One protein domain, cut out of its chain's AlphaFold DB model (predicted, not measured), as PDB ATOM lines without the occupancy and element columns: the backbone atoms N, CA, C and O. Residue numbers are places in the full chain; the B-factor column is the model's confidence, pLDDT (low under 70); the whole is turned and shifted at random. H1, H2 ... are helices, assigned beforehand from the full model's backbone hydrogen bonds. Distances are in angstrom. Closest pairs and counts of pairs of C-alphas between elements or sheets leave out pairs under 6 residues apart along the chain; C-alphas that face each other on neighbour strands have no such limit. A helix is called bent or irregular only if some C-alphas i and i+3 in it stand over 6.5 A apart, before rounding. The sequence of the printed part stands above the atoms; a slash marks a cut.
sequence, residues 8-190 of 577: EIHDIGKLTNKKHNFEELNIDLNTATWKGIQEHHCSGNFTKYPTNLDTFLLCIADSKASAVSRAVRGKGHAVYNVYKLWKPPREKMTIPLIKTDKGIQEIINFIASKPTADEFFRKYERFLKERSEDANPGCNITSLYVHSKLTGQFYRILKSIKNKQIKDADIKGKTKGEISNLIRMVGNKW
ATOM      1  N   GLU A   8     242.822 165.600 280.390       98.12
ATOM      2  CA  GLU A   8     241.863 165.076 279.414       98.12
ATOM      3  C   GLU A   8     241.450 163.617 279.697       98.12
ATOM      4  O   GLU A   8     240.349 163.205 279.334       98.12
ATOM      5  N   ILE A   9     242.300 162.849 280.389       97.69
ATOM      6  CA  ILE A   9     242.125 161.405 280.627       97.69
ATOM      7  C   ILE A   9     241.302 161.121 281.900       97.69
ATOM      8  O   ILE A   9     240.872 159.988 282.104       97.69
ATOM      9  N   HIS A  10     241.047 162.126 282.746       96.81
ATOM     10  CA  HIS A  10     240.483 161.955 284.099       96.81
ATOM     11  C   HIS A  10     239.208 161.092 284.174       96.81
ATOM     12  O   HIS A  10     239.026 160.361 285.143       96.81
ATOM     13  N   ASP A  11     238.374 161.143 283.135       95.94
ATOM     14  CA  ASP A  11     237.073 160.478 283.058       95.94
ATOM     15  C   ASP A  11     237.047 159.247 282.128       95.94
ATOM     16  O   ASP A  11     235.978 158.720 281.803       95.94
ATOM     17  N   ILE A  12     238.208 158.737 281.695       95.75
ATOM     18  CA  ILE A  12     238.305 157.583 280.777       95.75
ATOM     19  C   ILE A  12     237.540 156.345 281.277       95.75
ATOM     20  O   ILE A  12     237.027 155.560 280.476       95.75
ATOM     21  N   GLY A  13     237.381 156.185 282.594       94.31
ATOM     22  CA  GLY A  13     236.608 155.089 283.171       94.31
ATOM     23  C   GLY A  13     235.115 155.113 282.829       94.31
ATOM     24  O   GLY A  13     234.485 154.056 282.879       94.31
ATOM     25  N   LYS A  14     234.550 156.247 282.376       93.62
ATOM     26  CA  LYS A  14     233.153 156.354 281.898       93.62
ATOM     27  C   LYS A  14     232.880 155.532 280.632       93.62
ATOM     28  O   LYS A  14     231.713 155.340 280.276       93.62
ATOM     29  N   LEU A  15     233.929 155.058 279.951       93.44
ATOM     30  CA  LEU A  15     233.826 154.104 278.843       93.44
ATOM     31  C   LEU A  15     233.494 152.682 279.319       93.44
ATOM     32  O   LEU A  15     233.055 151.859 278.513       93.44
ATOM     33  N   THR A  16     233.701 152.398 280.606       91.75
ATOM     34  CA  THR A  16     233.572 151.065 281.201       91.75
ATOM     35  C   THR A  16     232.273 150.898 281.996       91.75
ATOM     36  O   THR A  16     231.492 151.835 282.155       91.75
ATOM     37  N   ASN A  17     232.031 149.690 282.509       85.88
ATOM     38  CA  ASN A  17     230.969 149.404 283.481       85.88
ATOM     39  C   ASN A  17     231.415 149.547 284.953       85.88
ATOM     40  O   ASN A  17     230.642 149.215 285.851       85.88
ATOM     41  N   LYS A  18     232.652 149.990 285.199       87.62
ATOM     42  CA  LYS A  18     233.222 150.246 286.528       87.62
ATOM     43  C   LYS A  18     232.903 151.679 286.972       87.62
ATOM     44  O   LYS A  18     232.480 152.502 286.154       87.62
ATOM     45  N   LYS A  19     233.099 152.014 288.252       86.69
ATOM     46  CA  LYS A  19     233.172 153.418 288.667       86.69
ATOM     47  C   LYS A  19     234.300 154.067 287.884       86.69
ATOM     48  O   LYS A  19     235.383 153.510 287.708       86.69
ATOM     49  N   HIS A  20     234.040 155.270 287.396       89.06
ATOM     50  CA  HIS A  20     234.909 155.855 286.389       89.06
ATOM     51  C   HIS A  20     236.242 156.381 286.940       89.06
ATOM     52  O   HIS A  20     237.148 156.632 286.153       89.06
ATOM     53  N   ASN A  21     236.383 156.492 288.266       91.44
ATOM     54  CA  ASN A  21     237.656 156.781 288.931       91.44
ATOM     55  C   ASN A  21     238.459 155.513 289.288       91.44
ATOM     56  O   ASN A  21     239.530 155.628 289.880       91.44
ATOM     57  N   PHE A  22     237.945 154.320 288.959       91.94
ATOM     58  CA  PHE A  22     238.564 153.016 289.216       91.94
ATOM     59  C   PHE A  22     238.969 152.767 290.679       91.94
ATOM     60  O   PHE A  22     239.903 152.009 290.936       91.94
ATOM     61  N   GLU A  23     238.312 153.396 291.659       88.75
ATOM     62  CA  GLU A  23     238.686 153.236 293.074       88.75
ATOM     63  C   GLU A  23     238.458 151.818 293.616       88.75
ATOM     64  O   GLU A  23     239.068 151.444 294.612       88.75
ATOM     65  N   GLU A  24     237.604 151.030 292.962       87.62
ATOM     66  CA  GLU A  24     237.340 149.627 293.280       87.62
ATOM     67  C   GLU A  24     238.350 148.655 292.660       87.62
ATOM     68  O   GLU A  24     238.422 147.494 293.064       87.62
ATOM     69  N   LEU A  25     239.107 149.104 291.656       83.69
ATOM     70  CA  LEU A  25     240.192 148.324 291.090       83.69
ATOM     71  C   LEU A  25     241.400 148.618 291.974       83.69
ATOM     72  O   LEU A  25     241.951 149.714 291.918       83.69
ATOM     73  N   ASN A  26     241.780 147.667 292.829       82.75
ATOM     74  CA  ASN A  26     242.938 147.754 293.730       82.75
ATOM     75  C   ASN A  26     244.266 147.766 292.941       82.75
ATOM     76  O   ASN A  26     245.088 146.862 293.055       82.75
ATOM     77  N   ILE A  27     244.441 148.777 292.095       86.81
ATOM     78  CA  ILE A  27     245.551 148.986 291.180       86.81
ATOM     79  C   ILE A  27     246.204 150.303 291.573       86.81
ATOM     80  O   ILE A  27     245.557 151.356 291.632       86.81
ATOM     81  N   ASP A  28     247.502 150.235 291.832       84.56
ATOM     82  CA  ASP A  28     248.319 151.400 292.123       84.56
ATOM     83  C   ASP A  28     249.268 151.653 290.951       84.56
ATOM     84  O   ASP A  28     250.278 150.969 290.781       84.56
ATOM     85  N   LEU A  29     248.901 152.604 290.089       88.94
ATOM     86  CA  LEU A  29     249.812 153.130 289.081       88.94
ATOM     87  C   LEU A  29     250.448 154.397 289.648       88.94
ATOM     88  O   LEU A  29     249.767 155.392 289.894       88.94
ATOM     89  N   ASN A  30     251.768 154.387 289.804       87.12
ATOM     90  CA  ASN A  30     252.516 155.539 290.295       87.12
ATOM     91  C   ASN A  30     252.700 156.605 289.193       87.12
ATOM     92  O   ASN A  30     253.818 156.866 288.747       87.12
ATOM     93  N   THR A  31     251.593 157.178 288.708       91.06
ATOM     94  CA  THR A  31     251.566 158.266 287.718       91.06
ATOM     95  C   THR A  31     250.666 159.408 288.183       91.06
ATOM     96  O   THR A  31     249.638 159.205 288.837       91.06
ATOM     97  N   ALA A  32     251.020 160.643 287.816       93.88
ATOM     98  CA  ALA A  32     250.215 161.820 288.156       93.88
ATOM     99  C   ALA A  32     248.811 161.763 287.528       93.88
ATOM    100  O   ALA A  32     247.832 162.178 288.148       93.88
ATOM    101  N   THR A  33     248.697 161.205 286.319       95.69
ATOM    102  CA  THR A  33     247.419 161.022 285.620       95.69
ATOM    103  C   THR A  33     246.525 159.995 286.312       95.69
ATOM    104  O   THR A  33     245.341 160.268 286.485       95.69
ATOM    105  N   TRP A  34     247.063 158.859 286.779       95.69
ATOM    106  CA  TRP A  34     246.278 157.886 287.550       95.69
ATOM    107  C   TRP A  34     245.735 158.496 288.838       95.69
ATOM    108  O   TRP A  34     244.548 158.375 289.140       95.69
ATOM    109  N   LYS A  35     246.580 159.249 289.547       94.50
ATOM    110  CA  LYS A  35     246.159 160.012 290.720       94.50
ATOM    111  C   LYS A  35     245.049 161.015 290.379       94.50
ATOM    112  O   LYS A  35     244.069 161.115 291.111       94.50
ATOM    113  N   GLY A  36     245.159 161.708 289.243       95.88
ATOM    114  CA  GLY A  36     244.111 162.580 288.705       95.88
ATOM    115  C   GLY A  36     242.779 161.864 288.477       95.88
ATOM    116  O   GLY A  36     241.747 162.337 288.951       95.88
ATOM    117  N   ILE A  37     242.799 160.698 287.826       96.12
ATOM    118  CA  ILE A  37     241.607 159.860 287.614       96.12
ATOM    119  C   ILE A  37     240.967 159.501 288.956       96.12
ATOM    120  O   ILE A  37     239.764 159.666 289.126       96.12
ATOM    121  N   GLN A  38     241.764 159.083 289.936       94.69
ATOM    122  CA  GLN A  38     241.255 158.630 291.227       94.69
ATOM    123  C   GLN A  38     240.706 159.760 292.113       94.69
ATOM    124  O   GLN A  38     239.722 159.552 292.827       94.69
ATOM    125  N   GLU A  39     241.327 160.942 292.087       94.62
ATOM    126  CA  GLU A  39     241.114 162.001 293.082       94.62
ATOM    127  C   GLU A  39     240.308 163.215 292.599       94.62
ATOM    128  O   GLU A  39     240.004 164.080 293.415       94.62
ATOM    129  N   HIS A  40     239.937 163.332 291.322       93.25
ATOM    130  CA  HIS A  40     239.296 164.553 290.795       93.25
ATOM    131  C   HIS A  40     237.871 164.839 291.318       93.25
ATOM    132  O   HIS A  40     237.248 165.820 290.911       93.25
ATOM    133  N   HIS A  41     237.332 164.038 292.238       91.12
ATOM    134  CA  HIS A  41     235.991 164.214 292.788       91.12
ATOM    135  C   HIS A  41     235.969 164.553 294.277       91.12
ATOM    136  O   HIS A  41     236.720 164.028 295.083       91.12
ATOM    137  N   CYS A  42     235.002 165.390 294.661       84.62
ATOM    138  CA  CYS A  42     234.697 165.708 296.061       84.62
ATOM    139  C   CYS A  42     233.271 165.306 296.486       84.62
ATOM    140  O   CYS A  42     232.807 165.698 297.553       84.62
ATOM    141  N   SER A  43     232.540 164.538 295.669       82.31
ATOM    142  CA  SER A  43     231.156 164.140 295.977       82.31
ATOM    143  C   SER A  43     231.092 162.922 296.903       82.31
ATOM    144  O   SER A  43     232.033 162.136 296.957       82.31
ATOM    145  N   GLY A  44     229.980 162.734 297.626       77.38
ATOM    146  CA  GLY A  44     229.793 161.617 298.567       77.38
ATOM    147  C   GLY A  44     229.945 160.214 297.961       77.38
ATOM    148  O   GLY A  44     230.227 159.279 298.697       77.38
ATOM    149  N   ASN A  45     229.841 160.080 296.636       82.88
ATOM    150  CA  ASN A  45     229.879 158.795 295.928       82.88
ATOM    151  C   ASN A  45     231.288 158.198 295.765       82.88
ATOM    152  O   ASN A  45     231.411 157.028 295.393       82.88
ATOM    153  N   PHE A  46     232.325 158.999 296.024       86.44
ATOM    154  CA  PHE A  46     233.729 158.622 295.865       86.44
ATOM    155  C   PHE A  46     234.456 158.689 297.196       86.44
ATOM    156  O   PHE A  46     234.229 159.598 297.995       86.44
ATOM    157  N   THR A  47     235.339 157.736 297.444       89.75
ATOM    158  CA  THR A  47     236.133 157.691 298.677       89.75
ATOM    159  C   THR A  47     237.384 158.554 298.563       89.75
ATOM    160  O   THR A  47     237.712 159.286 299.498       89.75
ATOM    161  N   LYS A  48     238.029 158.532 297.393       92.06
ATOM    162  CA  LYS A  48     239.199 159.352 297.068       92.06
ATOM    163  C   LYS A  48     238.792 160.790 296.731       92.06
ATOM    164  O   LYS A  48     237.680 161.043 296.267       92.06
ATOM    165  N   TYR A  49     239.678 161.736 297.034       94.19
ATOM    166  CA  TYR A  49     239.461 163.176 296.878       94.19
ATOM    167  C   TYR A  49     240.794 163.899 296.643       94.19
ATOM    168  O   TYR A  49     241.842 163.294 296.880       94.19
ATOM    169  N   PRO A  50     240.789 165.171 296.198       95.62
ATOM    170  CA  PRO A  50     242.010 165.888 295.871       95.62
ATOM    171  C   PRO A  50     242.966 166.011 297.054       95.62
ATOM    172  O   PRO A  50     242.595 166.546 298.100       95.62
ATOM    173  N   THR A  51     244.208 165.565 296.865       94.44
ATOM    174  CA  THR A  51     245.266 165.646 297.886       94.44
ATOM    175  C   THR A  51     246.412 166.592 297.525       94.44
ATOM    176  O   THR A  51     247.297 166.822 298.350       94.44
ATOM    177  N   ASN A  52     246.419 167.151 296.311       93.75
ATOM    178  CA  ASN A  52     247.385 168.158 295.872       93.75
ATOM    179  C   ASN A  52     246.729 169.200 294.951       93.75
ATOM    180  O   ASN A  52     245.556 169.094 294.592       93.75
ATOM    181  N   LEU A  53     247.488 170.229 294.581       93.75
ATOM    182  CA  LEU A  53     247.031 171.355 293.780       93.75
ATOM    183  C   LEU A  53     246.574 170.921 292.389       93.75
ATOM    184  O   LEU A  53     245.563 171.425 291.911       93.75
ATOM    185  N   ASP A  54     247.269 169.986 291.744       94.81
ATOM    186  CA  ASP A  54     246.896 169.546 290.400       94.81
ATOM    187  C   ASP A  54     245.561 168.772 290.416       94.81
ATOM    188  O   ASP A  54     244.675 169.089 289.621       94.81
ATOM    189  N   THR A  55     245.341 167.842 291.359       95.38
ATOM    190  CA  THR A  55     244.048 167.136 291.484       95.38
ATOM    191  C   THR A  55     242.930 168.058 291.980       95.38
ATOM    192  O   THR A  55     241.770 167.898 291.592       95.38
ATOM    193  N   PHE A  56     243.267 169.095 292.753       95.38
ATOM    194  CA  PHE A  56     242.331 170.135 293.181       95.38
ATOM    195  C   PHE A  56     241.871 171.015 292.012       95.38
ATOM    196  O   PHE A  56     240.672 171.239 291.839       95.38
ATOM    197  N   LEU A  57     242.802 171.492 291.181       95.12
ATOM    198  CA  LEU A  57     242.481 172.279 289.989       95.12
ATOM    199  C   LEU A  57     241.717 171.441 288.960       95.12
ATOM    200  O   LEU A  57     240.780 171.956 288.350       95.12
ATOM    201  N   LEU A  58     242.070 170.161 288.805       96.81
ATOM    202  CA  LEU A  58     241.343 169.223 287.950       96.81
ATOM    203  C   LEU A  58     239.884 169.068 288.398       96.81
ATOM    204  O   LEU A  58     238.990 169.149 287.564       96.81
ATOM    205  N   CYS A  59     239.627 168.947 289.704       95.12
ATOM    206  CA  CYS A  59     238.266 168.875 290.249       95.12
ATOM    207  C   CYS A  59     237.422 170.119 289.911       95.12
ATOM    208  O   CYS A  59     236.233 170.023 289.596       95.12
ATOM    209  N   ILE A  60     238.031 171.310 289.947       93.88
ATOM    210  CA  ILE A  60     237.351 172.545 289.536       93.88
ATOM    211  C   ILE A  60     237.098 172.536 288.025       93.88
ATOM    212  O   ILE A  60     235.993 172.874 287.601       93.88
ATOM    213  N   ALA A  61     238.101 172.159 287.229       95.25
ATOM    214  CA  ALA A  61     238.027 172.136 285.772       95.25
ATOM    215  C   ALA A  61     236.941 171.182 285.252       95.25
ATOM    216  O   ALA A  61     236.113 171.612 284.451       95.25
ATOM    217  N   ASP A  62     236.881 169.955 285.780       94.69
ATOM    218  CA  ASP A  62     235.828 168.960 285.518       94.69
ATOM    219  C   ASP A  62     234.432 169.581 285.712       94.69
ATOM    220  O   ASP A  62     233.610 169.668 284.792       94.69
ATOM    221  N   SER A  63     234.202 170.197 286.877       90.88
ATOM    222  CA  SER A  63     232.921 170.847 287.164       90.88
ATOM    223  C   SER A  63     232.584 172.014 286.224       90.88
ATOM    224  O   SER A  63     231.404 172.366 286.128       90.88
ATOM    225  N   LYS A  64     233.571 172.677 285.606       91.31
ATOM    226  CA  LYS A  64     233.346 173.779 284.652       91.31
ATOM    227  C   LYS A  64     233.108 173.282 283.229       91.31
ATOM    228  O   LYS A  64     232.349 173.919 282.503       91.31
ATOM    229  N   ALA A  65     233.707 172.154 282.863       91.56
ATOM    230  CA  ALA A  65     233.529 171.506 281.571       91.56
ATOM    231  C   ALA A  65     232.207 170.727 281.455       91.56
ATOM    232  O   ALA A  65     231.809 170.363 280.350       91.56
ATOM    233  N   SER A  66     231.514 170.453 282.565       85.44
ATOM    234  CA  SER A  66     230.243 169.718 282.539       85.44
ATOM    235  C   SER A  66     229.149 170.418 281.718       85.44
ATOM    236  O   SER A  66     229.018 171.651 281.709       85.44
ATOM    237  N   ALA A  67     228.339 169.601 281.040       68.31
ATOM    238  CA  ALA A  67     227.242 170.011 280.162       68.31
ATOM    239  C   ALA A  67     226.140 170.803 280.876       68.31
ATOM    240  O   ALA A  67     225.522 171.684 280.282       68.31
ATOM    241  N   VAL A  68     225.897 170.503 282.154       71.31
ATOM    242  CA  VAL A  68     224.684 170.939 282.851       71.31
ATOM    243  C   VAL A  68     224.945 171.371 284.285       71.31
ATOM    244  O   VAL A  68     225.913 170.974 284.939       71.31
ATOM    245  N   SER A  69     224.041 172.190 284.818       59.84
ATOM    246  CA  SER A  69     223.916 172.309 286.265       59.84
ATOM    247  C   SER A  69     223.259 171.027 286.804       59.84
ATOM    248  O   SER A  69     222.399 170.434 286.156       59.84
ATOM    249  N   ARG A  70     223.638 170.565 288.003       56.59
ATOM    250  CA  ARG A  70     223.101 169.313 288.586       56.59
ATOM    251  C   ARG A  70     221.582 169.344 288.847       56.59
ATOM    252  O   ARG A  70     221.035 168.337 289.285       56.59
ATOM    253  N   ALA A  71     220.919 170.477 288.604       56.38
ATOM    254  CA  ALA A  71     219.486 170.684 288.781       56.38
ATOM    255  C   ALA A  71     218.621 170.071 287.658       56.38
ATOM    256  O   ALA A  71     217.404 170.048 287.790       56.38
ATOM    257  N   VAL A  72     219.223 169.563 286.574       65.00
ATOM    258  CA  VAL A  72     218.524 169.217 285.317       65.00
ATOM    259  C   VAL A  72     218.328 167.699 285.119       65.00
ATOM    260  O   VAL A  72     218.186 167.205 284.006       65.00
ATOM    261  N   ARG A  73     218.334 166.902 286.193       73.44
ATOM    262  CA  ARG A  73     218.220 165.436 286.070       73.44
ATOM    263  C   ARG A  73     216.774 165.011 285.808       73.44
ATOM    264  O   ARG A  73     215.945 165.049 286.715       73.44
ATOM    265  N   GLY A  74     216.493 164.601 284.571       64.88
ATOM    266  CA  GLY A  74     215.198 164.061 284.161       64.88
ATOM    267  C   GLY A  74     214.914 162.678 284.755       64.88
ATOM    268  O   GLY A  74     215.794 162.014 285.308       64.88
ATOM    269  N   LYS A  75     213.662 162.225 284.630       67.81
ATOM    270  CA  LYS A  75     213.254 160.878 285.058       67.81
ATOM    271  C   LYS A  75     213.591 159.871 283.954       67.81
ATOM    272  O   LYS A  75     213.282 160.107 282.791       67.81
ATOM    273  N   GLY A  76     214.176 158.725 284.307       74.56
ATOM    274  CA  GLY A  76     214.371 157.609 283.375       74.56
ATOM    275  C   GLY A  76     215.691 156.860 283.544       74.56
ATOM    276  O   GLY A  76     216.507 157.184 284.403       74.56
ATOM    277  N   HIS A  77     215.882 155.836 282.709       81.69
ATOM    278  CA  HIS A  77     217.118 155.052 282.659       81.69
ATOM    279  C   HIS A  77     218.258 155.823 281.987       81.69
ATOM    280  O   HIS A  77     218.022 156.694 281.150       81.69
ATOM    281  N   ALA A  78     219.495 155.457 282.332       85.06
ATOM    282  CA  ALA A  78     220.694 156.027 281.736       85.06
ATOM    283  C   ALA A  78     220.714 155.843 280.207       85.06
ATOM    284  O   ALA A  78     220.476 154.749 279.689       85.06
ATOM    285  N   VAL A  79     221.036 156.924 279.498       89.12
ATOM    286  CA  VAL A  79     221.237 156.972 278.051       89.12
ATOM    287  C   VAL A  79     222.686 157.375 277.801       89.12
ATOM    288  O   VAL A  79     223.096 158.516 278.014       89.12
ATOM    289  N   TYR A  80     223.483 156.399 277.389       89.94
ATOM    290  CA  TYR A  80     224.931 156.519 277.300       89.94
ATOM    291  C   TYR A  80     225.406 157.256 276.054       89.94
ATOM    292  O   TYR A  80     226.566 157.662 276.032       89.94
ATOM    293  N   ASN A  81     224.568 157.412 275.026       93.12
ATOM    294  CA  ASN A  81     224.922 158.164 273.828       93.12
ATOM    295  C   ASN A  81     224.526 159.638 273.921       93.12
ATOM    296  O   ASN A  81     223.612 160.025 274.656       93.12
ATOM    297  N   VAL A  82     225.237 160.457 273.150       94.12
ATOM    298  CA  VAL A  82     225.029 161.905 273.090       94.12
ATOM    299  C   VAL A  82     223.702 162.239 272.402       94.12
ATOM    300  O   VAL A  82     223.449 161.826 271.270       94.12
ATOM    301  N   TYR A  83     222.872 163.037 273.068       94.88
ATOM    302  CA  TYR A  83     221.695 163.685 272.503       94.88
ATOM    303  C   TYR A  83     222.086 165.070 271.981       94.88
ATOM    304  O   TYR A  83     222.008 166.072 272.690       94.88
ATOM    305  N   LYS A  84     222.539 165.147 270.727       95.50
ATOM    306  CA  LYS A  84     222.833 166.442 270.102       95.50
ATOM    307  C   LYS A  84     221.523 167.172 269.832       95.50
ATOM    308  O   LYS A  84     220.705 166.693 269.054       95.50
ATOM    309  N   LEU A  85     221.324 168.343 270.436       95.69
ATOM    310  CA  LEU A  85     220.049 169.074 270.365       95.69
ATOM    311  C   LEU A  85     219.605 169.385 268.927       95.69
ATOM    312  O   LEU A  85     218.416 169.362 268.623       95.69
ATOM    313  N   TRP A  86     220.557 169.651 268.032       96.25
ATOM    314  CA  TRP A  86     220.290 169.924 266.617       96.25
ATOM    315  C   TRP A  86     220.106 168.658 265.767       96.25
ATOM    316  O   TRP A  86     219.539 168.734 264.676       96.25
ATOM    317  N   LYS A  87     220.576 167.503 266.261       95.38
ATOM    318  CA  LYS A  87     220.551 166.197 265.588       95.38
ATOM    319  C   LYS A  87     220.396 165.054 266.609       95.38
ATOM    320  O   LYS A  87     221.365 164.339 266.881       95.38
ATOM    321  N   PRO A  88     219.193 164.867 267.182       93.62
ATOM    322  CA  PRO A  88     218.962 163.801 268.147       93.62
ATOM    323  C   PRO A  88     219.292 162.414 267.570       93.62
ATOM    324  O   PRO A  88     219.041 162.168 266.383       93.62
ATOM    325  N   PRO A  89     219.837 161.487 268.376       92.12
ATOM    326  CA  PRO A  89     220.105 160.129 267.928       92.12
ATOM    327  C   PRO A  89     218.793 159.387 267.655       92.12
ATOM    328  O   PRO A  89     217.800 159.572 268.356       92.12
ATOM    329  N   ARG A  90     218.798 158.508 266.644       87.31
ATOM    330  CA  ARG A  90     217.633 157.666 266.314       87.31
ATOM    331  C   ARG A  90     217.375 156.593 267.370       87.31
ATOM    332  O   ARG A  90     216.228 156.248 267.625       87.31
ATOM    333  N   GLU A  91     218.442 156.085 267.978       88.38
ATOM    334  CA  GLU A  91     218.402 154.998 268.954       88.38
ATOM    335  C   GLU A  91     219.092 155.415 270.252       88.38
ATOM    336  O   GLU A  91     220.043 156.202 270.252       88.38
ATOM    337  N   LYS A  92     218.606 154.882 271.377       88.38
ATOM    338  CA  LYS A  92     219.191 155.108 272.701       88.38
ATOM    339  C   LYS A  92     220.186 153.999 273.012       88.38
ATOM    340  O   LYS A  92     219.836 152.824 272.973       88.38
ATOM    341  N   MET A  93     221.399 154.373 273.396       87.50
ATOM    342  CA  MET A  93     222.390 153.428 273.898       87.50
ATOM    343  C   MET A  93     222.189 153.245 275.403       87.50
ATOM    344  O   MET A  93     222.364 154.186 276.169       87.50
ATOM    345  N   THR A  94     221.814 152.045 275.843       83.12
ATOM    346  CA  THR A  94     221.491 151.748 277.256       83.12
ATOM    347  C   THR A  94     222.602 151.004 277.995       83.12
ATOM    348  O   THR A  94     222.441 150.647 279.159       83.12
ATOM    349  N   ILE A  95     223.734 150.757 277.333       81.81
ATOM    350  CA  ILE A  95     224.821 149.933 277.863       81.81
ATOM    351  C   ILE A  95     226.181 150.602 277.600       81.81
ATOM    352  O   ILE A  95     226.333 151.238 276.556       81.81
ATOM    353  N   PRO A  96     227.179 150.445 278.496       78.75
ATOM    354  CA  PRO A  96     228.528 150.976 278.286       78.75
ATOM    355  C   PRO A  96     229.238 150.361 277.075       78.75
ATOM    356  O   PRO A  96     228.934 149.231 276.679       78.75
ATOM    357  N   LEU A  97     230.223 151.086 276.537       85.38
ATOM    358  CA  LEU A  97     230.967 150.707 275.329       85.38
ATOM    359  C   LEU A  97     231.982 149.583 275.592       85.38
ATOM    360  O   LEU A  97     232.111 148.675 274.775       85.38
ATOM    361  N   ILE A  98     232.671 149.605 276.739       86.75
ATOM    362  CA  ILE A  98     233.698 148.621 277.108       86.75
ATOM    363  C   ILE A  98     233.224 147.829 278.329       86.75
ATOM    364  O   ILE A  98     233.009 148.382 279.405       86.75
ATOM    365  N   LYS A  99     233.041 146.514 278.168       83.62
ATOM    366  CA  LYS A  99     232.490 145.639 279.225       83.62
ATOM    367  C   LYS A  99     233.399 144.481 279.616       83.62
ATOM    368  O   LYS A  99     233.170 143.864 280.649       83.62
ATOM    369  N   THR A 100     234.368 144.146 278.770       87.81
ATOM    370  CA  THR A 100     235.237 142.991 278.984       87.81
ATOM    371  C   THR A 100     236.395 143.374 279.893       87.81
ATOM    372  O   THR A 100     236.962 144.459 279.754       87.81
ATOM    373  N   ASP A 101     236.799 142.459 280.774       87.94
ATOM    374  CA  ASP A 101     237.970 142.667 281.634       87.94
ATOM    375  C   ASP A 101     239.233 142.922 280.803       87.94
ATOM    376  O   ASP A 101     240.049 143.771 281.155       87.94
ATOM    377  N   LYS A 102     239.342 142.288 279.627       91.94
ATOM    378  CA  LYS A 102     240.397 142.574 278.647       91.94
ATOM    379  C   LYS A 102     240.402 144.047 278.213       91.94
ATOM    380  O   LYS A 102     241.456 144.671 278.223       91.94
ATOM    381  N   GLY A 103     239.245 144.615 277.871       92.19
ATOM    382  CA  GLY A 103     239.147 146.022 277.470       92.19
ATOM    383  C   GLY A 103     239.455 146.990 278.617       92.19
ATOM    384  O   GLY A 103     240.074 148.029 278.403       92.19
ATOM    385  N   ILE A 104     239.085 146.633 279.851       92.56
ATOM    386  CA  ILE A 104     239.451 147.400 281.051       92.56
ATOM    387  C   ILE A 104     240.971 147.349 281.267       92.56
ATOM    388  O   ILE A 104     241.598 148.388 281.476       92.56
ATOM    389  N   GLN A 105     241.588 146.173 281.132       93.81
ATOM    390  CA  GLN A 105     243.039 146.017 281.230       93.81
ATOM    391  C   GLN A 105     243.780 146.802 280.137       93.81
ATOM    392  O   GLN A 105     244.824 147.389 280.405       93.81
ATOM    393  N   GLU A 106     243.237 146.878 278.921       95.38
ATOM    394  CA  GLU A 106     243.794 147.703 277.841       95.38
ATOM    395  C   GLU A 106     243.783 149.203 278.174       95.38
ATOM    396  O   GLU A 106     244.724 149.910 277.806       95.38
ATOM    397  N   ILE A 107     242.757 149.692 278.884       95.25
ATOM    398  CA  ILE A 107     242.712 151.071 279.402       95.25
ATOM    399  C   ILE A 107     243.769 151.270 280.491       95.25
ATOM    400  O   ILE A 107     244.519 152.242 280.440       95.25
ATOM    401  N   ILE A 108     243.864 150.349 281.452       94.81
ATOM    402  CA  ILE A 108     244.845 150.430 282.546       94.81
ATOM    403  C   ILE A 108     246.272 150.437 281.986       94.81
ATOM    404  O   ILE A 108     247.065 151.307 282.338       94.81
ATOM    405  N   ASN A 109     246.579 149.526 281.060       95.38
ATOM    406  CA  ASN A 109     247.880 149.452 280.394       95.38
ATOM    407  C   ASN A 109     248.181 150.727 279.597       95.38
ATOM    408  O   ASN A 109     249.319 151.187 279.578       95.38
ATOM    409  N   PHE A 110     247.164 151.315 278.962       96.25
ATOM    410  CA  PHE A 110     247.304 152.589 278.266       96.25
ATOM    411  C   PHE A 110     247.615 153.741 279.223       96.25
ATOM    412  O   PHE A 110     248.474 154.552 278.918       96.25
ATOM    413  N   ILE A 111     246.976 153.815 280.393       95.19
ATOM    414  CA  ILE A 111     247.296 154.843 281.396       95.19
ATOM    415  C   ILE A 111     248.709 154.622 281.954       95.19
ATOM    416  O   ILE A 111     249.470 155.575 282.122       95.19
ATOM    417  N   ALA A 112     249.080 153.363 282.200       94.31
ATOM    418  CA  ALA A 112     250.402 152.982 282.686       94.31
ATOM    419  C   ALA A 112     251.531 153.340 281.702       94.31
ATOM    420  O   ALA A 112     252.647 153.610 282.141       94.31
ATOM    421  N   SER A 113     251.248 153.408 280.392       94.25
ATOM    422  CA  SER A 113     252.222 153.820 279.372       94.25
ATOM    423  C   SER A 113     252.460 155.333 279.300       94.25
ATOM    424  O   SER A 113     253.216 155.770 278.439       94.25
ATOM    425  N   LYS A 114     251.841 156.128 280.187       94.19
ATOM    426  CA  LYS A 114     252.021 157.589 280.301       94.19
ATOM    427  C   LYS A 114     251.711 158.343 278.996       94.19
ATOM    428  O   LYS A 114     252.573 159.043 278.464       94.19
ATOM    429  N   PRO A 115     250.489 158.194 278.463       95.50
ATOM    430  CA  PRO A 115     250.142 158.714 277.154       95.50
ATOM    431  C   PRO A 115     249.980 160.232 277.195       95.50
ATOM    432  O   PRO A 115     249.602 160.823 278.208       95.50
ATOM    433  N   THR A 116     250.200 160.857 276.050       96.69
ATOM    434  CA  THR A 116     249.840 162.252 275.797       96.69
ATOM    435  C   THR A 116     248.330 162.407 275.563       96.69
ATOM    436  O   THR A 116     247.618 161.441 275.267       96.69
ATOM    437  N   ALA A 117     247.824 163.641 275.655       96.62
ATOM    438  CA  ALA A 117     246.431 163.945 275.316       96.62
ATOM    439  C   ALA A 117     246.099 163.585 273.852       96.62
ATOM    440  O   ALA A 117     245.030 163.037 273.580       96.62
ATOM    441  N   ASP A 118     247.030 163.820 272.922       97.12
ATOM    442  CA  ASP A 118     246.851 163.496 271.503       97.12
ATOM    443  C   ASP A 118     246.748 161.983 271.273       97.12
ATOM    444  O   ASP A 118     245.890 161.520 270.519       97.12
ATOM    445  N   GLU A 119     247.572 161.185 271.959       97.81
ATOM    446  CA  GLU A 119     247.478 159.722 271.913       97.81
ATOM    447  C   GLU A 119     246.151 159.215 272.480       97.81
ATOM    448  O   GLU A 119     245.563 158.291 271.911       97.81
ATOM    449  N   PHE A 120     245.660 159.829 273.562       97.88
ATOM    450  CA  PHE A 120     244.363 159.506 274.152       97.88
ATOM    451  C   PHE A 120     243.218 159.776 273.180       97.88
ATOM    452  O   PHE A 120     242.433 158.865 272.897       97.88
ATOM    453  N   PHE A 121     243.149 160.988 272.621       97.81
ATOM    454  CA  PHE A 121     242.101 161.322 271.667       97.81
ATOM    455  C   PHE A 121     242.195 160.461 270.417       97.81
ATOM    456  O   PHE A 121     241.182 159.907 270.022       97.81
ATOM    457  N   ARG A 122     243.385 160.246 269.845       97.69
ATOM    458  CA  ARG A 122     243.544 159.396 268.656       97.69
ATOM    459  C   ARG A 122     243.101 157.952 268.903       97.69
ATOM    460  O   ARG A 122     242.474 157.353 268.036       97.69
ATOM    461  N   LYS A 123     243.430 157.372 270.063       97.38
ATOM    462  CA  LYS A 123     243.100 155.970 270.369       97.38
ATOM    463  C   LYS A 123     241.614 155.767 270.668       97.38
ATOM    464  O   LYS A 123     241.056 154.749 270.269       97.38
ATOM    465  N   TYR A 124     240.981 156.709 271.368       97.19
ATOM    466  CA  TYR A 124     239.610 156.551 271.866       97.19
ATOM    467  C   TYR A 124     238.582 157.476 271.196       97.19
ATOM    468  O   TYR A 124     237.430 157.473 271.622       97.19
ATOM    469  N   GLU A 125     238.945 158.220 270.143       95.81
ATOM    470  CA  GLU A 125     238.117 159.271 269.519       95.81
ATOM    471  C   GLU A 125     236.666 158.840 269.318       95.81
ATOM    472  O   GLU A 125     235.744 159.495 269.803       95.81
ATOM    473  N   ARG A 126     236.471 157.707 268.636       94.94
ATOM    474  CA  ARG A 126     235.145 157.177 268.325       94.94
ATOM    475  C   ARG A 126     234.324 156.943 269.593       94.94
ATOM    476  O   ARG A 126     233.197 157.419 269.686       94.94
ATOM    477  N   PHE A 127     234.896 156.252 270.578       94.94
ATOM    478  CA  PHE A 127     234.203 155.956 271.832       94.94
ATOM    479  C   PHE A 127     233.874 157.232 272.614       94.94
ATOM    480  O   PHE A 127     232.784 157.349 273.168       94.94
ATOM    481  N   LEU A 128     234.789 158.203 272.629       96.62
ATOM    482  CA  LEU A 128     234.609 159.480 273.318       96.62
ATOM    483  C   LEU A 128     233.533 160.356 272.658       96.62
ATOM    484  O   LEU A 128     232.802 161.041 273.369       96.62
ATOM    485  N   LYS A 129     233.431 160.343 271.321       95.19
ATOM    486  CA  LYS A 129     232.397 161.072 270.565       95.19
ATOM    487  C   LYS A 129     231.014 160.426 270.706       95.19
ATOM    488  O   LYS A 129     230.012 161.135 270.745       95.19
ATOM    489  N   GLU A 130     230.945 159.097 270.791       93.06
ATOM    490  CA  GLU A 130     229.683 158.364 270.960       93.06
ATOM    491  C   GLU A 130     229.143 158.443 272.399       93.06
ATOM    492  O   GLU A 130     227.932 158.564 272.596       93.06
ATOM    493  N   ARG A 131     230.022 158.389 273.408       94.19
ATOM    494  CA  ARG A 131     229.669 158.400 274.835       94.19
ATOM    495  C   ARG A 131     229.312 159.807 275.318       94.19
ATOM    496  O   ARG A 131     230.107 160.727 275.174       94.19
ATOM    497  N   SER A 132     228.165 159.969 275.976       94.25
ATOM    498  CA  SER A 132     227.820 161.195 276.706       94.25
ATOM    499  C   SER A 132     228.661 161.385 277.972       94.25
ATOM    500  O   SER A 132     229.044 160.423 278.635       94.25
ATOM    501  N   GLU A 133     228.929 162.635 278.337       93.88
ATOM    502  CA  GLU A 133     229.620 162.979 279.588       93.88
ATOM    503  C   GLU A 133     228.826 162.512 280.818       93.88
ATOM    504  O   GLU A 133     229.341 161.769 281.655       93.88
ATOM    505  N   ASP A 134     227.544 162.875 280.871       91.38
ATOM    506  CA  ASP A 134     226.583 162.430 281.875       91.38
ATOM    507  C   ASP A 134     225.500 161.593 281.177       91.38
ATOM    508  O   ASP A 134     224.876 162.045 280.221       91.38
ATOM    509  N   ALA A 135     225.285 160.354 281.627       91.19
ATOM    510  CA  ALA A 135     224.289 159.455 281.038       91.19
ATOM    511  C   ALA A 135     222.853 159.727 281.522       91.19
ATOM    512  O   ALA A 135     221.918 159.080 281.055       91.19
ATOM    513  N   ASN A 136     222.652 160.634 282.482       90.06
ATOM    514  CA  ASN A 136     221.316 160.960 282.969       90.06
ATOM    515  C   ASN A 136     220.489 161.650 281.863       90.06
ATOM    516  O   ASN A 136     220.995 162.571 281.214       90.06
ATOM    517  N   PRO A 137     219.213 161.261 281.659       88.12
ATOM    518  CA  PRO A 137     218.315 161.965 280.747       88.12
ATOM    519  C   PRO A 137     218.243 163.463 281.065       88.12
ATOM    520  O   PRO A 137     218.100 163.847 282.226       88.12
ATOM    521  N   GLY A 138     218.352 164.306 280.038       89.12
ATOM    522  CA  GLY A 138     218.431 165.763 280.193       89.12
ATOM    523  C   GLY A 138     219.860 166.296 280.339       89.12
ATOM    524  O   GLY A 138     220.090 167.472 280.058       89.12
ATOM    525  N   CYS A 139     220.830 165.448 280.700       91.25
ATOM    526  CA  CYS A 139     222.239 165.819 280.881       91.25
ATOM    527  C   CYS A 139     223.156 165.329 279.747       91.25
ATOM    528  O   CYS A 139     224.248 165.861 279.560       91.25
ATOM    529  N   ASN A 140     222.718 164.342 278.968       93.50
ATOM    530  CA  ASN A 140     223.511 163.650 277.951       93.50
ATOM    531  C   ASN A 140     223.688 164.433 276.634       93.50
ATOM    532  O   ASN A 140     223.756 163.827 275.570       93.50
ATOM    533  N   ILE A 141     223.772 165.765 276.682       94.50
ATOM    534  CA  ILE A 141     223.823 166.654 275.502       94.50
ATOM    535  C   ILE A 141     225.242 167.010 275.031       94.50
ATOM    536  O   ILE A 141     225.411 167.734 274.052       94.50
ATOM    537  N   THR A 142     226.269 166.522 275.726       94.75
ATOM    538  CA  THR A 142     227.681 166.734 275.379       94.75
ATOM    539  C   THR A 142     228.415 165.403 275.402       94.75
ATOM    540  O   THR A 142     228.168 164.558 276.268       94.75
ATOM    541  N   SER A 143     229.315 165.217 274.440       96.69
ATOM    542  CA  SER A 143     230.196 164.059 274.367       96.69
ATOM    543  C   SER A 143     231.261 164.074 275.459       96.69
ATOM    544  O   SER A 143     231.711 165.123 275.929       96.69
ATOM    545  N   LEU A 144     231.723 162.883 275.825       96.69
ATOM    546  CA  LEU A 144     232.876 162.719 276.694       96.69
ATOM    547  C   LEU A 144     234.135 163.313 276.043       96.69
ATOM    548  O   LEU A 144     234.977 163.870 276.736       96.69
ATOM    549  N   TYR A 145     234.220 163.280 274.707       97.56
ATOM    550  CA  TYR A 145     235.280 163.928 273.933       97.56
ATOM    551  C   TYR A 145     235.387 165.431 274.232       97.56
ATOM    552  O   TYR A 145     236.452 165.920 274.616       97.56
ATOM    553  N   VAL A 146     234.281 166.167 274.076       97.06
ATOM    554  CA  VAL A 146     234.255 167.621 274.290       97.06
ATOM    555  C   VAL A 146     234.476 167.964 275.754       97.06
ATOM    556  O   VAL A 146     235.235 168.887 276.051       97.06
ATOM    557  N   HIS A 147     233.873 167.198 276.663       97.19
ATOM    558  CA  HIS A 147     234.102 167.361 278.091       97.19
ATOM    559  C   HIS A 147     235.587 167.214 278.450       97.19
ATOM    560  O   HIS A 147     236.165 168.140 279.009       97.19
ATOM    561  N   SER A 148     236.232 166.111 278.053       97.81
ATOM    562  CA  SER A 148     237.659 165.872 278.294       97.81
ATOM    563  C   SER A 148     238.528 167.018 277.776       97.81
ATOM    564  O   SER A 148     239.401 167.504 278.498       97.81
ATOM    565  N   LYS A 149     238.265 167.489 276.550       97.19
ATOM    566  CA  LYS A 149     239.005 168.602 275.942       97.19
ATOM    567  C   LYS A 149     238.847 169.895 276.746       97.19
ATOM    568  O   LYS A 149     239.843 170.543 277.064       97.19
ATOM    569  N   LEU A 150     237.614 170.248 277.109       96.81
ATOM    570  CA  LEU A 150     237.333 171.447 277.898       96.81
ATOM    571  C   LEU A 150     237.905 171.354 279.310       96.81
ATOM    572  O   LEU A 150     238.430 172.349 279.800       96.81
ATOM    573  N   THR A 151     237.874 170.184 279.951       97.44
ATOM    574  CA  THR A 151     238.504 169.977 281.261       97.44
ATOM    575  C   THR A 151     239.996 170.291 281.188       97.44
ATOM    576  O   THR A 151     240.517 170.991 282.056       97.44
ATOM    577  N   GLY A 152     240.677 169.880 280.115       97.44
ATOM    578  CA  GLY A 152     242.066 170.264 279.877       97.44
ATOM    579  C   GLY A 152     242.276 171.768 279.712       97.44
ATOM    580  O   GLY A 152     243.146 172.345 280.373       97.44
ATOM    581  N   GLN A 153     241.443 172.420 278.896       96.75
ATOM    582  CA  GLN A 153     241.507 173.869 278.683       96.75
ATOM    583  C   GLN A 153     241.263 174.647 279.986       96.75
ATOM    584  O   GLN A 153     242.076 175.488 280.375       96.75
ATOM    585  N   PHE A 154     240.195 174.320 280.721       96.31
ATOM    586  CA  PHE A 154     239.904 174.917 282.024       96.31
ATOM    587  C   PHE A 154     241.035 174.673 283.018       96.31
ATOM    588  O   PHE A 154     241.455 175.613 283.685       96.31
ATOM    589  N   TYR A 155     241.567 173.454 283.104       96.50
ATOM    590  CA  TYR A 155     242.678 173.141 283.999       96.50
ATOM    591  C   TYR A 155     243.896 174.031 283.720       96.50
ATOM    592  O   TYR A 155     244.442 174.633 284.649       96.50
ATOM    593  N   ARG A 156     244.293 174.187 282.451       95.75
ATOM    594  CA  ARG A 156     245.440 175.025 282.066       95.75
ATOM    595  C   ARG A 156     245.181 176.518 282.283       95.75
ATOM    596  O   ARG A 156     246.065 177.210 282.787       95.75
ATOM    597  N   ILE A 157     243.967 177.003 282.022       94.50
ATOM    598  CA  ILE A 157     243.550 178.373 282.363       94.50
ATOM    599  C   ILE A 157     243.626 178.607 283.875       94.50
ATOM    600  O   ILE A 157     244.219 179.582 284.329       94.50
ATOM    601  N   LEU A 158     243.054 177.711 284.681       93.25
ATOM    602  CA  LEU A 158     243.106 177.820 286.139       93.25
ATOM    603  C   LEU A 158     244.552 177.778 286.629       93.25
ATOM    604  O   LEU A 158     244.917 178.499 287.558       93.25
ATOM    605  N   LYS A 159     245.396 176.973 285.975       92.12
ATOM    606  CA  LYS A 159     246.819 176.874 286.277       92.12
ATOM    607  C   LYS A 159     247.601 178.143 285.907       92.12
ATOM    608  O   LYS A 159     248.634 178.374 286.531       92.12
ATOM    609  N   SER A 160     247.127 178.978 284.985       90.31
ATOM    610  CA  SER A 160     247.818 180.209 284.568       90.31
ATOM    611  C   SER A 160     247.430 181.463 285.359       90.31
ATOM    612  O   SER A 160     248.104 182.486 285.242       90.31
ATOM    613  N   ILE A 161     246.399 181.397 286.210       88.19
ATOM    614  CA  ILE A 161     246.067 182.482 287.147       88.19
ATOM    615  C   ILE A 161     247.291 182.734 288.045       88.19
ATOM    616  O   ILE A 161     247.771 181.814 288.703       88.19
ATOM    617  N   LYS A 162     247.838 183.958 288.052       71.38
ATOM    618  CA  LYS A 162     249.079 184.286 288.781       71.38
ATOM    619  C   LYS A 162     248.835 184.470 290.277       71.38
ATOM    620  O   LYS A 162     249.558 183.908 291.094       71.38
ATOM    621  N   ASN A 163     247.759 185.163 290.641       66.75
ATOM    622  CA  ASN A 163     247.367 185.419 292.029       66.75
ATOM    623  C   ASN A 163     246.642 184.232 292.694       66.75
ATOM    624  O   ASN A 163     245.632 184.397 293.386       66.75
ATOM    625  N   LYS A 164     247.146 183.004 292.499       67.88
ATOM    626  CA  LYS A 164     246.636 181.835 293.225       67.88
ATOM    627  C   LYS A 164     246.989 181.967 294.694       67.88
ATOM    628  O   LYS A 164     248.138 181.821 295.094       67.88
ATOM    629  N   GLN A 165     245.965 182.159 295.507       72.69
ATOM    630  CA  GLN A 165     246.099 182.138 296.960       72.69
ATOM    631  C   GLN A 165     246.214 180.712 297.531       72.69
ATOM    632  O   GLN A 165     246.320 180.577 298.740       72.69
ATOM    633  N   ILE A 166     246.166 179.667 296.690       85.38
ATOM    634  CA  ILE A 166     246.159 178.257 297.106       85.38
ATOM    635  C   ILE A 166     247.424 177.549 296.612       85.38
ATOM    636  O   ILE A 166     247.739 177.590 295.420       85.38
ATOM    637  N   LYS A 167     248.112 176.871 297.530       88.25
ATOM    638  CA  LYS A 167     249.301 176.033 297.328       88.25
ATOM    639  C   LYS A 167     249.025 174.598 297.797       88.25
ATOM    640  O   LYS A 167     248.039 174.336 298.478       88.25
ATOM    641  N   ASP A 168     249.933 173.667 297.497       88.69
ATOM    642  CA  ASP A 168     249.836 172.271 297.969       88.69
ATOM    643  C   ASP A 168     249.703 172.156 299.494       88.69
ATOM    644  O   ASP A 168     248.960 171.312 299.995       88.69
ATOM    645  N   ALA A 169     250.392 173.025 300.239       88.44
ATOM    646  CA  ALA A 169     250.330 173.065 301.700       88.44
ATOM    647  C   ALA A 169     248.918 173.374 302.232       88.44
ATOM    648  O   ALA A 169     248.567 172.920 303.315       88.44
ATOM    649  N   ASP A 170     248.095 174.084 301.454       89.75
ATOM    650  CA  ASP A 170     246.716 174.412 301.821       89.75
ATOM    651  C   ASP A 170     245.748 173.243 301.586       89.75
ATOM    652  O   ASP A 170     244.586 173.330 301.972       89.75
ATOM    653  N   ILE A 171     246.200 172.168 300.933       92.38
ATOM    654  CA  ILE A 171     245.391 171.003 300.544       92.38
ATOM    655  C   ILE A 171     245.827 169.769 301.339       92.38
ATOM    656  O   ILE A 171     244.994 168.996 301.814       92.38
ATOM    657  N   LYS A 172     247.139 169.580 301.502       91.56
ATOM    658  CA  LYS A 172     247.712 168.389 302.129       91.56
ATOM    659  C   LYS A 172     247.211 168.215 303.569       91.56
ATOM    660  O   LYS A 172     247.300 169.127 304.383       91.56
ATOM    661  N   GLY A 173     246.721 167.016 303.887       87.75
ATOM    662  CA  GLY A 173     246.260 166.652 305.233       87.75
ATOM    663  C   GLY A 173     244.867 167.169 305.607       87.75
ATOM    664  O   GLY A 173     244.408 166.891 306.711       87.75
ATOM    665  N   LYS A 174     244.178 167.886 304.710       93.19
ATOM    666  CA  LYS A 174     242.792 168.304 304.930       93.19
ATOM    667  C   LYS A 174     241.810 167.168 304.698       93.19
ATOM    668  O   LYS A 174     241.998 166.319 303.830       93.19
ATOM    669  N   THR A 175     240.706 167.215 305.428       93.94
ATOM    670  CA  THR A 175     239.567 166.328 305.212       93.94
ATOM    671  C   THR A 175     238.828 166.677 303.918       93.94
ATOM    672  O   THR A 175     238.821 167.819 303.448       93.94
ATOM    673  N   LYS A 176     238.094 165.710 303.364       93.25
ATOM    674  CA  LYS A 176     237.246 165.903 302.175       93.25
ATOM    675  C   LYS A 176     236.238 167.056 302.313       93.25
ATOM    676  O   LYS A 176     235.972 167.770 301.342       93.25
ATOM    677  N   GLY A 177     235.674 167.248 303.508       92.94
ATOM    678  CA  GLY A 177     234.747 168.347 303.797       92.94
ATOM    679  C   GLY A 177     235.430 169.714 303.715       92.94
ATOM    680  O   GLY A 177     234.897 170.644 303.107       92.94
ATOM    681  N   GLU A 178     236.647 169.823 304.246       94.00
ATOM    682  CA  GLU A 178     237.458 171.036 304.133       94.00
ATOM    683  C   GLU A 178     237.868 171.325 302.688       94.00
ATOM    684  O   GLU A 178     237.749 172.469 302.250       94.00
ATOM    685  N   ILE A 179     238.270 170.308 301.915       94.12
ATOM    686  CA  ILE A 179     238.580 170.468 300.485       94.12
ATOM    687  C   ILE A 179     237.348 170.925 299.698       94.12
ATOM    688  O   ILE A 179     237.429 171.853 298.894       94.12
ATOM    689  N   SER A 180     236.175 170.356 299.980       92.19
ATOM    690  CA  SER A 180     234.917 170.780 299.350       92.19
ATOM    691  C   SER A 180     234.591 172.251 299.652       92.19
ATOM    692  O   SER A 180     234.166 173.003 298.770       92.19
ATOM    693  N   ASN A 181     234.833 172.693 300.890       92.25
ATOM    694  CA  ASN A 181     234.695 174.095 301.282       92.25
ATOM    695  C   ASN A 181     235.719 174.998 300.584       92.25
ATOM    696  O   ASN A 181     235.359 176.092 300.142       92.25
ATOM    697  N   LEU A 182     236.959 174.529 300.438       93.00
ATOM    698  CA  LEU A 182     238.030 175.226 299.734       93.00
ATOM    699  C   LEU A 182     237.685 175.438 298.253       93.00
ATOM    700  O   LEU A 182     237.769 176.563 297.766       93.00
ATOM    701  N   ILE A 183     237.190 174.403 297.565       91.31
ATOM    702  CA  ILE A 183     236.695 174.489 296.179       91.31
ATOM    703  C   ILE A 183     235.582 175.535 296.064       91.31
ATOM    704  O   ILE A 183     235.610 176.391 295.176       91.31
ATOM    705  N   ARG A 184     234.605 175.509 296.980       89.94
ATOM    706  CA  ARG A 184     233.501 176.481 297.001       89.94
ATOM    707  C   ARG A 184     234.005 177.909 297.216       89.94
ATOM    708  O   ARG A 184     233.532 178.825 296.545       89.94
ATOM    709  N   MET A 185     234.958 178.100 298.126       91.19
ATOM    710  CA  MET A 185     235.581 179.398 298.375       91.19
ATOM    711  C   MET A 185     236.321 179.907 297.138       91.19
ATOM    712  O   MET A 185     236.104 181.050 296.742       91.19
ATOM    713  N   VAL A 186     237.147 179.068 296.504       90.12
ATOM    714  CA  VAL A 186     237.855 179.409 295.261       90.12
ATOM    715  C   VAL A 186     236.859 179.809 294.177       90.12
ATOM    716  O   VAL A 186     236.982 180.888 293.603       90.12
ATOM    717  N   GLY A 187     235.806 179.014 293.973       87.44
ATOM    718  CA  GLY A 187     234.757 179.307 292.999       87.44
ATOM    719  C   GLY A 187     234.045 180.650 293.217       87.44
ATOM    720  O   GLY A 187     233.602 181.261 292.245       87.44
ATOM    721  N   ASN A 188     233.943 181.114 294.467       88.88
ATOM    722  CA  ASN A 188     233.309 182.383 294.841       88.88
ATOM    723  C   ASN A 188     234.280 183.579 294.885       88.88
ATOM    724  O   ASN A 188     233.818 184.710 295.022       88.88
ATOM    725  N   LYS A 189     235.597 183.355 294.818       89.31
ATOM    726  CA  LYS A 189     236.616 184.417 294.909       89.31
ATOM    727  C   LYS A 189     237.335 184.653 293.590       89.31
ATOM    728  O   LYS A 189     237.554 185.798 293.205       89.31
ATOM    729  N   TRP A 190     237.737 183.578 292.920       90.81
ATOM    730  CA  TRP A 190     238.511 183.679 291.692       90.81
ATOM    731  C   TRP A 190     237.617 184.143 290.553       90.81
ATOM    732  O   TRP A 190     236.509 183.631 290.350       90.81
TER     733      TRP A 190
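This is residues 8 to 190 of the 577 residues of an uncharacterized protein of Thermoplasmata archaeon (UniProt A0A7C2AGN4). Two helices, H3 and H6, cross steeply in the body of this domain; H2 packs on H3, H5 packs on the first residues of H6, and short H1 sits among H2, H4, H5 and H6. H4 lies on one side of the body and H7 on another, while the long link of residues 66 to 100 and the link of residues 161 to 175 make the far ends of the longest axis. The printed part has 183 residues with seven named helices, H1 to H7 in chain order, and no named strand; the class is all helix, yet under half of the residues, 82, are in named elements. The whole is compact, with a radius of gyration of the C-alphas of 16.5 A and spans of 49 by 35 by 29 A.

H1, residues 12 to 15, begins at C-alpha 12, (238.305, 157.583, 280.777), and is 6.0 A long. H2 is residues 32 to 39, 10.4 A. H3 is residues 53 to 65, 18.2 A. H4 is residues 101 to 112, 16.2 A. H5 is residues 117 to 130, 18.2 A, and is irregular: C-alphas 123 and 126 are 8.3 A apart. H6, residues 144 to 160, is the longest at 24.3 A and begins at (232.876, 162.719, 276.694). H7, residues 176 to 189, is 19.9 A and ends at C-alpha 189, (236.616, 184.417, 294.909).

H3 and H6 touch at a steep tilt of 50 degrees, opposite ways; their closest C-alphas, of Ala 61 and Thr 151, are 5.0 A apart. H3 touches H2 with residues 54 to 59 alone, at a steep tilt of 64 degrees, the same way, closest at Gly 36 and Thr 55, whose C-alphas are 5.3 A apart. H5 and H6 form a helical hairpin at a steep tilt of 41 degrees, opposite ways; H6 touches H5 with residues 144 to 146 alone, and the closest C-alphas, of Leu 128 and Tyr 145, are 4.5 A apart. H1 is close to but not clearly touching H5, with the C-alphas of Leu 15 and Phe 127 7.3 A apart. H4 and H2 are close but not clearly touching, at 6.9 A between the C-alphas of Trp 34 and Ile 111. H7 and H3 are close but not clearly touching, at 7.0 A between the C-alphas of Ile 60 and Ile 183. H4 and H7 are apart. In H2, H3, H4, H6 and H7 every O i to N i+4 pair is within hydrogen-bond range; in H5 8 of 10 are, and H1 is too short for such a pair.

The C-alphas of Arg 90 and Ala 169, the two farthest apart, are 50.6 A from each other. The printed part has no cut. The link from H4 to H5 is tight; the other links are long, that from H3 to H4 having 35 residues. The mean pLDDT of the printed part is 90.3, and residues 67, 69 to 72, 74 to 75 and 163 to 164 are under 70.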